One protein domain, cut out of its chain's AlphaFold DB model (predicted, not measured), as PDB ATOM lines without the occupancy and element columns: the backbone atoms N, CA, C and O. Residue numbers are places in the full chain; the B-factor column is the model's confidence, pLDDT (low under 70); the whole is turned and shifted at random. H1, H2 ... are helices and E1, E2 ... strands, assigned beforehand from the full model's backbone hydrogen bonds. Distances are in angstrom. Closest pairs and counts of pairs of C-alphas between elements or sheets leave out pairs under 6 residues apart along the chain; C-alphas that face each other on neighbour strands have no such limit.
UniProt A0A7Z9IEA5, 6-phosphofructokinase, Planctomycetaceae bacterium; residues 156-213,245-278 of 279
ATOM      1  N   PHE A 156     -25.573  40.374 -35.522       92.12
ATOM      2  CA  PHE A 156     -26.576  41.235 -36.159       92.12
ATOM      3  C   PHE A 156     -27.614  41.769 -35.171       92.12
ATOM      4  O   PHE A 156     -27.832  42.977 -35.087       92.12
ATOM      5  N   ASP A 157     -28.225  40.876 -34.385       93.62
ATOM      6  CA  ASP A 157     -29.254  41.274 -33.425       93.62
ATOM      7  C   ASP A 157     -28.647  42.129 -32.306       93.62
ATOM      8  O   ASP A 157     -29.253  43.120 -31.921       93.62
ATOM      9  N   ARG A 158     -27.439  41.817 -31.813       92.50
ATOM     10  CA  ARG A 158     -26.766  42.636 -30.786       92.50
ATOM     11  C   ARG A 158     -26.442  44.038 -31.284       92.50
ATOM     12  O   ARG A 158     -26.720  45.011 -30.584       92.50
ATOM     13  N   TYR A 159     -25.830  44.131 -32.462       91.75
ATOM     14  CA  TYR A 159     -25.398  45.393 -33.046       91.75
ATOM     15  C   TYR A 159     -26.602  46.298 -33.306       91.75
ATOM     16  O   TYR A 159     -26.678  47.394 -32.750       91.75
ATOM     17  N   HIS A 160     -27.596  45.810 -34.052       94.94
ATOM     18  CA  HIS A 160     -28.757  46.624 -34.398       94.94
ATOM     19  C   HIS A 160     -29.691  46.876 -33.210       94.94
ATOM     20  O   HIS A 160     -30.212  47.980 -33.105       94.94
ATOM     21  N   ALA A 161     -29.857  45.940 -32.266       94.44
ATOM     22  CA  ALA A 161     -30.632  46.222 -31.051       94.44
ATOM     23  C   ALA A 161     -29.980  47.316 -30.194       94.44
ATOM     24  O   ALA A 161     -30.690  48.129 -29.608       94.44
ATOM     25  N   THR A 162     -28.644  47.375 -30.154       95.06
ATOM     26  CA  THR A 162     -27.926  48.457 -29.460       95.06
ATOM     27  C   THR A 162     -28.177  49.800 -30.144       95.06
ATOM     28  O   THR A 162     -28.491  50.770 -29.463       95.06
ATOM     29  N   GLN A 163     -28.100  49.852 -31.479       96.50
ATOM     30  CA  GLN A 163     -28.391  51.067 -32.252       96.50
ATOM     31  C   GLN A 163     -29.845  51.534 -32.063       96.50
ATOM     32  O   GLN A 163     -30.084  52.706 -31.799       96.50
ATOM     33  N   LEU A 164     -30.811  50.610 -32.110       97.62
ATOM     34  CA  LEU A 164     -32.227  50.906 -31.864       97.62
ATOM     35  C   LEU A 164     -32.469  51.424 -30.439       97.62
ATOM     36  O   LEU A 164     -33.224  52.375 -30.250       97.62
ATOM     37  N   GLY A 165     -31.827  50.814 -29.438       96.81
ATOM     38  CA  GLY A 165     -31.920  51.252 -28.045       96.81
ATOM     39  C   GLY A 165     -31.299  52.631 -27.821       96.81
ATOM     40  O   GLY A 165     -31.898  53.463 -27.145       96.81
ATOM     41  N   TYR A 166     -30.138  52.892 -28.426       96.75
ATOM     42  CA  TYR A 166     -29.497  54.207 -28.412       96.75
ATOM     43  C   TYR A 166     -30.403  55.277 -29.036       96.75
ATOM     44  O   TYR A 166     -30.693  56.276 -28.383       96.75
ATOM     45  N   HIS A 167     -30.940  55.015 -30.232       97.44
ATOM     46  CA  HIS A 167     -31.856  55.930 -30.923       97.44
ATOM     47  C   HIS A 167     -33.127  56.206 -30.113       97.44
ATOM     48  O   HIS A 167     -33.601  57.337 -30.036       97.44
ATOM     49  N   ALA A 168     -33.662  55.189 -29.430       96.94
ATOM     50  CA  ALA A 168     -34.796  55.370 -28.529       96.94
ATOM     51  C   ALA A 168     -34.478  56.319 -27.361       96.94
ATOM     52  O   ALA A 168     -35.324  57.131 -26.988       96.94
ATOM     53  N   VAL A 169     -33.265  56.254 -26.799       96.81
ATOM     54  CA  VAL A 169     -32.818  57.192 -25.760       96.81
ATOM     55  C   VAL A 169     -32.625  58.597 -26.335       96.81
ATOM     56  O   VAL A 169     -33.061  59.550 -25.694       96.81
ATOM     57  N   GLU A 170     -32.050  58.741 -27.532       96.94
ATOM     58  CA  GLU A 170     -31.927  60.044 -28.208       96.94
ATOM     59  C   GLU A 170     -33.285  60.712 -28.451       96.94
ATOM     60  O   GLU A 170     -33.453  61.896 -28.160       96.94
ATOM     61  N   MET A 171     -34.289  59.961 -28.914       97.12
ATOM     62  CA  MET A 171     -35.644  60.494 -29.081       97.12
ATOM     63  C   MET A 171     -36.211  61.017 -27.753       97.12
ATOM     64  O   MET A 171     -36.772  62.114 -27.707       97.12
ATOM     65  N   LEU A 172     -36.030  60.268 -26.660       95.94
ATOM     66  CA  LEU A 172     -36.524  60.654 -25.334       95.94
ATOM     67  C   LEU A 172     -35.814  61.897 -24.781       95.94
ATOM     68  O   LEU A 172     -36.476  62.794 -24.256       95.94
ATOM     69  N   THR A 173     -34.486  61.981 -24.896       97.19
ATOM     70  CA  THR A 173     -33.723  63.154 -24.432       97.19
ATOM     71  C   THR A 173     -33.985  64.383 -25.298       97.19
ATOM     72  O   THR A 173     -33.980  65.502 -24.785       97.19
ATOM     73  N   GLY A 174     -34.307  64.181 -26.579       96.56
ATOM     74  CA  GLY A 174     -34.802  65.207 -27.497       96.56
ATOM     75  C   GLY A 174     -36.242  65.669 -27.232       96.56
ATOM     76  O   GLY A 174     -36.758  66.494 -27.984       96.56
ATOM     77  N   GLY A 175     -36.909  65.155 -26.191       96.94
ATOM     78  CA  GLY A 175     -38.276  65.532 -25.816       96.94
ATOM     79  C   GLY A 175     -39.367  64.923 -26.701       96.94
ATOM     80  O   GLY A 175     -40.526  65.335 -26.619       96.94
ATOM     81  N   GLN A 176     -39.025  63.951 -27.546       96.75
ATOM     82  CA  GLN A 176     -39.991  63.238 -28.372       96.75
ATOM     83  C   GLN A 176     -40.658  62.125 -27.553       96.75
ATOM     84  O   GLN A 176     -40.038  61.467 -26.718       96.75
ATOM     85  N   SER A 177     -41.945  61.897 -27.800       93.81
ATOM     86  CA  SER A 177     -42.722  60.827 -27.169       93.81
ATOM     87  C   SER A 177     -43.615  60.153 -28.205       93.81
ATOM     88  O   SER A 177     -43.833  60.707 -29.280       93.81
ATOM     89  N   ASN A 178     -44.119  58.956 -27.890       94.75
ATOM     90  CA  ASN A 178     -44.983  58.178 -28.784       94.75
ATOM     91  C   ASN A 178     -44.338  57.864 -30.151       94.75
ATOM     92  O   ASN A 178     -44.988  57.959 -31.186       94.75
ATOM     93  N   ARG A 179     -43.057  57.477 -30.163       95.50
ATOM     94  CA  ARG A 179     -42.324  57.071 -31.374       95.50
ATOM     95  C   ARG A 179     -41.702  55.690 -31.213       95.50
ATOM     96  O   ARG A 179     -41.483  55.228 -30.093       95.50
ATOM     97  N   VAL A 180     -41.424  55.034 -32.335       96.31
ATOM     98  CA  VAL A 180     -40.817  53.701 -32.396       96.31
ATOM     99  C   VAL A 180     -39.568  53.762 -33.265       96.31
ATOM    100  O   VAL A 180     -39.655  54.133 -34.434       96.31
ATOM    101  N   ALA A 181     -38.426  53.359 -32.706       97.25
ATOM    102  CA  ALA A 181     -37.202  53.151 -33.472       97.25
ATOM    103  C   ALA A 181     -37.348  51.899 -34.346       97.25
ATOM    104  O   ALA A 181     -37.810  50.849 -33.893       97.25
ATOM    105  N   THR A 182     -36.939  52.002 -35.600       96.19
ATOM    106  CA  THR A 182     -37.059  50.960 -36.615       96.19
ATOM    107  C   THR A 182     -35.738  50.761 -37.341       96.19
ATOM    108  O   THR A 182     -34.878  51.637 -37.365       96.19
ATOM    109  N   LEU A 183     -35.568  49.576 -37.920       96.31
ATOM    110  CA  LEU A 183     -34.407  49.238 -38.728       96.31
ATOM    111  C   LEU A 183     -34.851  49.103 -40.182       96.31
ATOM    112  O   LEU A 183     -35.698  48.259 -40.484       96.31
ATOM    113  N   GLN A 184     -34.277  49.910 -41.069       94.69
ATOM    114  CA  GLN A 184     -34.635  49.968 -42.484       94.69
ATOM    115  C   GLN A 184     -33.468  49.512 -43.353       94.69
ATOM    116  O   GLN A 184     -32.311  49.794 -43.053       94.69
ATOM    117  N   TRP A 185     -33.766  48.805 -44.442       94.31
ATOM    118  CA  TRP A 185     -32.761  48.451 -45.440       94.31
ATOM    119  C   TRP A 185     -32.616  49.584 -46.455       94.31
ATOM    120  O   TRP A 185     -33.569  49.905 -47.165       94.31
ATOM    121  N   ASN A 186     -31.421  50.162 -46.551       93.56
ATOM    122  CA  ASN A 186     -31.079  51.129 -47.582       93.56
ATOM    123  C   ASN A 186     -30.381  50.403 -48.740       93.56
ATOM    124  O   ASN A 186     -29.240  49.955 -48.623       93.56
ATOM    125  N   ALA A 187     -31.079  50.300 -49.873       90.06
ATOM    126  CA  ALA A 187     -30.576  49.607 -51.054       90.06
ATOM    127  C   ALA A 187     -29.428  50.346 -51.767       90.06
ATOM    128  O   ALA A 187     -28.650  49.697 -52.458       90.06
ATOM    129  N   ALA A 188     -29.314  51.671 -51.610       92.88
ATOM    130  CA  ALA A 188     -28.241  52.452 -52.225       92.88
ATOM    131  C   ALA A 188     -26.900  52.201 -51.522       92.88
ATOM    132  O   ALA A 188     -25.885  51.997 -52.181       92.88
ATOM    133  N   ASP A 189     -26.931  52.143 -50.189       92.81
ATOM    134  CA  ASP A 189     -25.737  51.964 -49.357       92.81
ATOM    135  C   ASP A 189     -25.479  50.496 -48.980       92.81
ATOM    136  O   ASP A 189     -24.477  50.185 -48.340       92.81
ATOM    137  N   LEU A 190     -26.386  49.588 -49.367       91.50
ATOM    138  CA  LEU A 190     -26.375  48.170 -48.995       91.50
ATOM    139  C   LEU A 190     -26.188  47.969 -47.482       91.50
ATOM    140  O   LEU A 190     -25.443  47.093 -47.034       91.50
ATOM    141  N   ALA A 191     -26.875  48.795 -46.693       92.94
ATOM    142  CA  ALA A 191     -26.726  48.842 -45.248       92.94
ATOM    143  C   ALA A 191     -28.073  49.002 -44.545       92.94
ATOM    144  O   ALA A 191     -29.025  49.572 -45.080       92.94
ATOM    145  N   PHE A 192     -28.134  48.517 -43.307       95.31
ATOM    146  CA  PHE A 192     -29.243  48.838 -42.423       95.31
ATOM    147  C   PHE A 192     -29.019  50.194 -41.766       95.31
ATOM    148  O   PHE A 192     -27.957  50.442 -41.194       95.31
ATOM    149  N   VAL A 193     -30.046  51.033 -41.808       95.62
ATOM    150  CA  VAL A 193     -30.087  52.331 -41.137       95.62
ATOM    151  C   VAL A 193     -31.157  52.311 -40.056       95.62
ATOM    152  O   VAL A 193     -32.187  51.645 -40.200       95.62
ATOM    153  N   VAL A 194     -30.893  53.003 -38.952       96.88
ATOM    154  CA  VAL A 194     -31.919  53.250 -37.939       96.88
ATOM    155  C   VAL A 194     -32.739  54.455 -38.374       96.88
ATOM    156  O   VAL A 194     -32.191  55.452 -38.833       96.88
ATOM    157  N   ASP A 195     -34.048  54.316 -38.248       95.81
ATOM    158  CA  ASP A 195     -35.045  55.335 -38.551       95.81
ATOM    159  C   ASP A 195     -36.126  55.288 -37.464       95.81
ATOM    160  O   ASP A 195     -36.119  54.393 -36.613       95.81
ATOM    161  N   ASP A 196     -37.095  56.190 -37.479       96.50
ATOM    162  CA  ASP A 196     -38.187  56.175 -36.516       96.50
ATOM    163  C   ASP A 196     -39.507  56.695 -37.079       96.50
ATOM    164  O   ASP A 196     -39.573  57.504 -38.001       96.50
ATOM    165  N   TYR A 197     -40.591  56.206 -36.487       95.88
ATOM    166  CA  TYR A 197     -41.951  56.540 -36.890       95.88
ATOM    167  C   TYR A 197     -42.766  56.962 -35.671       95.88
ATOM    168  O   TYR A 197     -42.559  56.452 -34.566       95.88
ATOM    169  N   ASP A 198     -43.733  57.857 -35.878       95.06
ATOM    170  CA  ASP A 198     -44.784  58.086 -34.885       95.06
ATOM    171  C   ASP A 198     -45.540  56.774 -34.645       95.06
ATOM    172  O   ASP A 198     -45.950  56.102 -35.589       95.06
ATOM    173  N   ALA A 199     -45.723  56.383 -33.386       91.81
ATOM    174  CA  ALA A 199     -46.331  55.103 -33.045       91.81
ATOM    175  C   ALA A 199     -47.793  54.993 -33.520       91.81
ATOM    176  O   ALA A 199     -48.309  53.884 -33.669       91.81
ATOM    177  N   GLY A 200     -48.455  56.127 -33.761       92.19
ATOM    178  CA  GLY A 200     -49.799  56.206 -34.316       92.19
ATOM    179  C   GLY A 200     -49.908  55.638 -35.729       92.19
ATOM    180  O   GLY A 200     -50.958  55.103 -36.057       92.19
ATOM    181  N   VAL A 201     -48.839  55.649 -36.540       93.44
ATOM    182  CA  VAL A 201     -48.898  55.114 -37.919       93.44
ATOM    183  C   VAL A 201     -49.053  53.594 -37.969       93.44
ATOM    184  O   VAL A 201     -49.443  53.047 -38.997       93.44
ATOM    185  N   PHE A 202     -48.737  52.901 -36.871       90.88
ATOM    186  CA  PHE A 202     -48.898  51.450 -36.762       90.88
ATOM    187  C   PHE A 202     -50.291  51.039 -36.285       90.88
ATOM    188  O   PHE A 202     -50.551  49.842 -36.159       90.88
ATOM    189  N   ARG A 203     -51.156  52.010 -35.977       93.00
ATOM    190  CA  ARG A 203     -52.522  51.776 -35.523       93.00
ATOM    191  C   ARG A 203     -53.496  52.133 -36.630       93.00
ATOM    192  O   ARG A 203     -53.342  53.161 -37.286       93.00
ATOM    193  N   ASP A 204     -54.494  51.288 -36.825       92.56
ATOM    194  CA  ASP A 204     -55.617  51.608 -37.699       92.56
ATOM    195  C   ASP A 204     -56.609  52.582 -37.034       92.56
ATOM    196  O   ASP A 204     -56.381  53.101 -35.936       92.56
ATOM    197  N   GLU A 205     -57.739  52.829 -37.702       92.31
ATOM    198  CA  GLU A 205     -58.794  53.717 -37.206       92.31
ATOM    199  C   GLU A 205     -59.477  53.230 -35.913       92.31
ATOM    200  O   GLU A 205     -60.078  54.036 -35.200       92.31
ATOM    201  N   TRP A 206     -59.341  51.946 -35.565       93.12
ATOM    202  CA  TRP A 206     -59.845  51.350 -34.324       93.12
ATOM    203  C   TRP A 206     -58.770  51.235 -33.235       93.12
ATOM    204  O   TRP A 206     -59.062  50.814 -32.113       93.12
ATOM    205  N   GLY A 207     -57.539  51.659 -33.524       90.31
ATOM    206  CA  GLY A 207     -56.414  51.589 -32.600       90.31
ATOM    207  C   GLY A 207     -55.710  50.230 -32.572       90.31
ATOM    208  O   GLY A 207     -54.868  50.021 -31.692       90.31
ATOM    209  N   GLU A 208     -56.028  49.319 -33.496       91.94
ATOM    210  CA  GLU A 208     -55.421  47.991 -33.572       91.94
ATOM    211  C   GLU A 208     -54.094  48.014 -34.337       91.94
ATOM    212  O   GLU A 208     -53.916  48.745 -35.312       91.94
ATOM    213  N   ILE A 209     -53.146  47.188 -33.880       89.50
ATOM    214  CA  ILE A 209     -51.853  46.988 -34.540       89.50
ATOM    215  C   ILE A 209     -51.917  45.689 -35.330       89.50
ATOM    216  O   ILE A 209     -52.014  44.600 -34.755       89.50
ATOM    217  N   HIS A 210     -51.792  45.804 -36.647       87.88
ATOM    218  CA  HIS A 210     -51.800  44.650 -37.538       87.88
ATOM    219  C   HIS A 210     -50.405  44.032 -37.654       87.88
ATOM    220  O   HIS A 210     -49.413  44.748 -37.826       87.88
ATOM    221  N   PRO A 211     -50.289  42.695 -37.580       88.88
ATOM    222  CA  PRO A 211     -49.019  42.029 -37.798       88.88
ATOM    223  C   PRO A 211     -48.558  42.246 -39.242       88.88
ATOM    224  O   PRO A 211     -49.329  42.102 -40.189       88.88
ATOM    225  N   ARG A 212     -47.265  42.526 -39.422       92.50
ATOM    226  CA  ARG A 212     -46.650  42.530 -40.750       92.50
ATOM    227  C   ARG A 212     -46.720  41.122 -41.345       92.50
ATOM    228  O   ARG A 212     -46.176  40.180 -40.765       92.50
ATOM    229  N   THR A 213     -47.324  40.994 -42.516       94.81
ATOM    230  CA  THR A 213     -47.418  39.730 -43.251       94.81
ATOM    231  C   THR A 213     -46.270  39.570 -44.246       94.81
ATOM    232  O   THR A 213     -45.639  40.544 -44.675       94.81
ATOM    233  N   ASP A 245     -17.181  36.888 -32.859       67.94
ATOM    234  CA  ASP A 245     -17.381  36.776 -31.410       67.94
ATOM    235  C   ASP A 245     -18.606  35.925 -31.024       67.94
ATOM    236  O   ASP A 245     -18.877  35.718 -29.834       67.94
ATOM    237  N   ASP A 246     -19.399  35.466 -31.998       72.19
ATOM    238  CA  ASP A 246     -20.554  34.617 -31.724       72.19
ATOM    239  C   ASP A 246     -20.101  33.224 -31.309       72.19
ATOM    240  O   ASP A 246     -19.273  32.594 -31.960       72.19
ATOM    241  N   THR A 247     -20.713  32.683 -30.255       63.69
ATOM    242  CA  THR A 247     -20.505  31.287 -29.841       63.69
ATOM    243  C   THR A 247     -20.756  30.305 -30.976       63.69
ATOM    244  O   THR A 247     -20.189  29.229 -31.003       63.69
ATOM    245  N   GLU A 248     -21.616  30.665 -31.910       67.50
ATOM    246  CA  GLU A 248     -22.009  29.916 -33.088       67.50
ATOM    247  C   GLU A 248     -20.892  29.887 -34.140       67.50
ATOM    248  O   GLU A 248     -20.703  28.855 -34.780       67.50
ATOM    249  N   PHE A 249     -20.111  30.967 -34.248       59.22
ATOM    250  CA  PHE A 249     -18.856  31.002 -35.000       59.22
ATOM    251  C   PHE A 249     -17.766  30.217 -34.257       59.22
ATOM    252  O   PHE A 249     -17.143  29.321 -34.820       59.22
ATOM    253  N   ILE A 250     -17.632  30.458 -32.949       55.91
ATOM    254  CA  ILE A 250     -16.702  29.753 -32.052       55.91
ATOM    255  C   ILE A 250     -17.038  28.253 -31.955       55.91
ATOM    256  O   ILE A 250     -16.175  27.444 -31.671       55.91
ATOM    257  N   ARG A 251     -18.260  27.797 -32.254       53.97
ATOM    258  CA  ARG A 251     -18.607  26.363 -32.284       53.97
ATOM    259  C   ARG A 251     -17.876  25.590 -33.381       53.97
ATOM    260  O   ARG A 251     -17.817  24.366 -33.284       53.97
ATOM    261  N   GLN A 252     -17.265  26.259 -34.361       55.31
ATOM    262  CA  GLN A 252     -16.255  25.627 -35.222       55.31
ATOM    263  C   GLN A 252     -15.061  25.087 -34.405       55.31
ATOM    264  O   GLN A 252     -14.416  24.133 -34.826       55.31
ATOM    265  N   SER A 253     -14.833  25.622 -33.202       50.38
ATOM    266  CA  SER A 253     -13.901  25.148 -32.178       50.38
ATOM    267  C   SER A 253     -14.604  24.549 -30.940       50.38
ATOM    268  O   SER A 253     -14.045  24.548 -29.851       50.38
ATOM    269  N   LEU A 254     -15.824  23.991 -31.055       50.72
ATOM    270  CA  LEU A 254     -16.568  23.409 -29.912       50.72
ATOM    271  C   LEU A 254     -15.771  22.339 -29.136       50.72
ATOM    272  O   LEU A 254     -15.920  22.232 -27.922       50.72
ATOM    273  N   PHE A 255     -14.913  21.580 -29.822       57.88
ATOM    274  CA  PHE A 255     -14.006  20.595 -29.217       57.88
ATOM    275  C   PHE A 255     -12.623  21.161 -28.853       57.88
ATOM    276  O   PHE A 255     -11.695  20.395 -28.603       57.88
ATOM    277  N   ASP A 256     -12.466  22.483 -28.808       60.59
ATOM    278  CA  ASP A 256     -11.297  23.109 -28.202       60.59
ATOM    279  C   ASP A 256     -11.273  22.786 -26.704       60.59
ATOM    280  O   ASP A 256     -12.253  23.001 -25.984       60.59
ATOM    281  N   SER A 257     -10.140  22.264 -26.235       63.59
ATOM    282  CA  SER A 257      -9.898  21.948 -24.827       63.59
ATOM    283  C   SER A 257     -10.138  23.130 -23.881       63.59
ATOM    284  O   SER A 257     -10.478  22.902 -22.722       63.59
ATOM    285  N   GLY A 258     -10.032  24.380 -24.354       57.03
ATOM    286  CA  GLY A 258     -10.363  25.576 -23.575       57.03
ATOM    287  C   GLY A 258     -11.816  25.596 -23.083       57.03
ATOM    288  O   GLY A 258     -12.073  25.964 -21.939       57.03
ATOM    289  N   ASN A 259     -12.759  25.052 -23.862       54.56
ATOM    290  CA  ASN A 259     -14.176  24.978 -23.481       54.56
ATOM    291  C   ASN A 259     -14.458  24.013 -22.309       54.56
ATOM    292  O   ASN A 259     -15.558  24.039 -21.759       54.56
ATOM    293  N   LEU A 260     -13.503  23.153 -21.923       63.19
ATOM    294  CA  LEU A 260     -13.610  22.309 -20.722       63.19
ATOM    295  C   LEU A 260     -13.262  23.073 -19.437       63.19
ATOM    296  O   LEU A 260     -13.626  22.636 -18.345       63.19
ATOM    297  N   HIS A 261     -12.550  24.191 -19.566       57.88
ATOM    298  CA  HIS A 261     -12.087  25.017 -18.454       57.88
ATOM    299  C   HIS A 261     -12.858  26.339 -18.352       57.88
ATOM    300  O   HIS A 261     -13.029  26.866 -17.251       57.88
ATOM    301  N   ASP A 262     -13.376  26.839 -19.473       48.88
ATOM    302  CA  ASP A 262     -14.143  28.078 -19.530       48.88
ATOM    303  C   ASP A 262     -15.617  27.872 -19.153       48.88
ATOM    304  O   ASP A 262     -16.330  27.015 -19.675       48.88
ATOM    305  N   THR A 263     -16.113  28.712 -18.246       50.97
ATOM    306  CA  THR A 263     -17.532  28.738 -17.862       50.97
ATOM    307  C   THR A 263     -18.361  29.576 -18.836       50.97
ATOM    308  O   THR A 263     -17.856  30.478 -19.510       50.97
ATOM    309  N   TYR A 264     -19.674  29.319 -18.906       56.75
ATOM    310  CA  TYR A 264     -20.587  30.107 -19.738       56.75
ATOM    311  C   TYR A 264     -20.521  31.604 -19.389       56.75
ATOM    312  O   TYR A 264     -21.024  32.061 -18.365       56.75
ATOM    313  N   GLN A 265     -19.944  32.391 -20.295       55.62
ATOM    314  CA  GLN A 265     -19.817  33.841 -20.143       55.62
ATOM    315  C   GLN A 265     -21.096  34.594 -20.548       55.62
ATOM    316  O   GLN A 265     -21.235  34.989 -21.705       55.62
ATOM    317  N   SER A 266     -22.039  34.791 -19.624       51.91
ATOM    318  CA  SER A 266     -23.312  35.487 -19.890       51.91
ATOM    319  C   SER A 266     -23.148  36.791 -20.689       51.91
ATOM    320  O   SER A 266     -22.379  37.677 -20.317       51.91
ATOM    321  N   VAL A 267     -23.916  36.924 -21.778       50.38
ATOM    322  CA  VAL A 267     -23.923  38.132 -22.628       50.38
ATOM    323  C   VAL A 267     -24.370  39.355 -21.834       50.38
ATOM    324  O   VAL A 267     -23.777  40.419 -21.978       50.38
ATOM    325  N   ASN A 268     -25.354  39.187 -20.945       48.59
ATOM    326  CA  ASN A 268     -25.870  40.275 -20.115       48.59
ATOM    327  C   ASN A 268     -24.796  40.802 -19.154       48.59
ATOM    328  O   ASN A 268     -24.651  42.008 -19.010       48.59
ATOM    329  N   VAL A 269     -23.986  39.907 -18.578       56.50
ATOM    330  CA  VAL A 269     -22.871  40.286 -17.691       56.50
ATOM    331  C   VAL A 269     -21.787  41.034 -18.475       56.50
ATOM    332  O   VAL A 269     -21.292  42.061 -18.027       56.50
ATOM    333  N   LYS A 270     -21.455  40.577 -19.688       54.09
ATOM    334  CA  LYS A 270     -20.478  41.264 -20.551       54.09
ATOM    335  C   LYS A 270     -20.946  42.648 -21.010       54.09
ATOM    336  O   LYS A 270     -20.131  43.564 -21.076       54.09
ATOM    337  N   LEU A 271     -22.230  42.796 -21.340       49.53
ATOM    338  CA  LEU A 271     -22.833  44.086 -21.689       49.53
ATOM    339  C   LEU A 271     -22.787  45.052 -20.505       49.53
ATOM    340  O   LEU A 271     -22.354  46.184 -20.677       49.53
ATOM    341  N   GLN A 272     -23.160  44.588 -19.313       50.06
ATOM    342  CA  GLN A 272     -23.142  45.396 -18.096       50.06
ATOM    343  C   GLN A 272     -21.731  45.900 -17.766       50.06
ATOM    344  O   GLN A 272     -21.542  47.099 -17.592       50.06
ATOM    345  N   ASN A 273     -20.725  45.023 -17.834       56.62
ATOM    346  CA  ASN A 273     -19.329  45.418 -17.641       56.62
ATOM    347  C   ASN A 273     -18.868  46.454 -18.684       56.62
ATOM    348  O   ASN A 273     -18.137  47.378 -18.354       56.62
ATOM    349  N   ARG A 274     -19.281  46.331 -19.956       53.78
ATOM    350  CA  ARG A 274     -18.930  47.321 -20.993       53.78
ATOM    351  C   ARG A 274     -19.603  48.675 -20.772       53.78
ATOM    352  O   ARG A 274     -18.989  49.688 -21.081       53.78
ATOM    353  N   ILE A 275     -20.831  48.689 -20.259       52.72
ATOM    354  CA  ILE A 275     -21.552  49.922 -19.919       52.72
ATOM    355  C   ILE A 275     -20.871  50.626 -18.739       52.72
ATOM    356  O   ILE A 275     -20.672  51.833 -18.803       52.72
ATOM    357  N   GLU A 276     -20.438  49.885 -17.713       53.94
ATOM    358  CA  GLU A 276     -19.697  50.442 -16.566       53.94
ATOM    359  C   GLU A 276     -18.342  51.052 -16.953       53.94
ATOM    360  O   GLU A 276     -17.911  52.010 -16.327       53.94
ATOM    361  N   TYR A 277     -17.679  50.540 -17.993       48.97
ATOM    362  CA  TYR A 277     -16.422  51.107 -18.502       48.97
ATOM    363  C   TYR A 277     -16.599  52.362 -19.375       48.97
ATOM    364  O   TYR A 277     -15.605  53.008 -19.709       48.97
ATOM    365  N   LEU A 278     -17.827  52.671 -19.800       44.56
ATOM    366  CA  LEU A 278     -18.152  53.832 -20.637       44.56
ATOM    367  C   LEU A 278     -18.808  54.981 -19.849       44.56
ATOM    368  O   LEU A 278     -19.036  56.039 -20.436       44.56
TER     369      LEU A 278
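This is residues 156 to 213 and 245 to 278 of the 279 residues of the protein "6-phosphofructokinase" of Planctomycetaceae bacterium (UniProt A0A7Z9IEA5). One long helix, H1, packs on a two-stranded hairpin, E1 and E2, and a separate open arc of three helices, H3, H4 and H5, reaches away from them and is not packed on them. The short helix H2 follows the hairpin directly, and residues 203 to 213 run on from it as a loop to the cut. The printed part has 92 residues with five named helices and two named strands, in the order H1, E1, E2, H2, H3, H4, H5; the sheet is E1 - E2, antiparallel, and the class is mixed, helices and strands. The whole is extended, with a radius of gyration of the C-alphas of 19.0 A, and its elongated outline spans 59 by 33 by 31 A.

The sheet is a hairpin of E1, residues 179 to 186, and E2, residues 191 to 198, antiparallel with 151 degrees between their directions. N 182 and O 195, 2.7 A apart, and N 193 and O 184, 2.9 A apart, are within hydrogen-bond range. H1, residues 156 to 173, has 9 pairs of C-alphas within 8 A of E1, the closest being Leu 164 and Ala 181 at 5.7 A. With E2 it has 3 such pairs, the closest being the C-alphas of Leu 164 and Val 194 at 6.5 A. H2, residues 199 to 202, comes closest to E1 at the C-alphas of Ala 199 and Arg 179, 4.8 A apart. H3, residues 247 to 253, H4, residues 257 to 260, and H5, residues 267 to 276, are apart from one another and from H1, E1, E2 and H2. Every O i to N i+4 pair is within hydrogen-bond range in H1 and H5; H3 has 1 of 3, beside 3 of 4 O i to N i+3 pairs, and H2 and H4 are too short for an O i to N i+4 pair.

E1 measures 20.6 A from first to last C-alpha and E2 22.8 A. H1 measures 25.9 A and begins at C-alpha 156, (-26.576, 41.235, -36.159). H5 measures 14.4 A and ends at C-alpha 276, (-19.697, 50.442, -16.566). H3 measures 9.3 A, H2 5.8 A and H4 5.5 A, with C-alpha 257 of H4 at (-9.898, 21.948, -24.827).

The two C-alphas farthest apart, those of Glu 205 and Ser 257, are 59.6 A apart. Residues 214 to 244 are not printed, and C-alphas 213 and 245 are 32.4 A apart across the cut. Of the links that are printed whole, H4 to H5 is short and the others are tight. Residues 252 to 258, 260 to 266 and 268 to 278 stand free. Mean pLDDT of the printed part is 80.1; residue 245 and residues 247 to 278 are under 70.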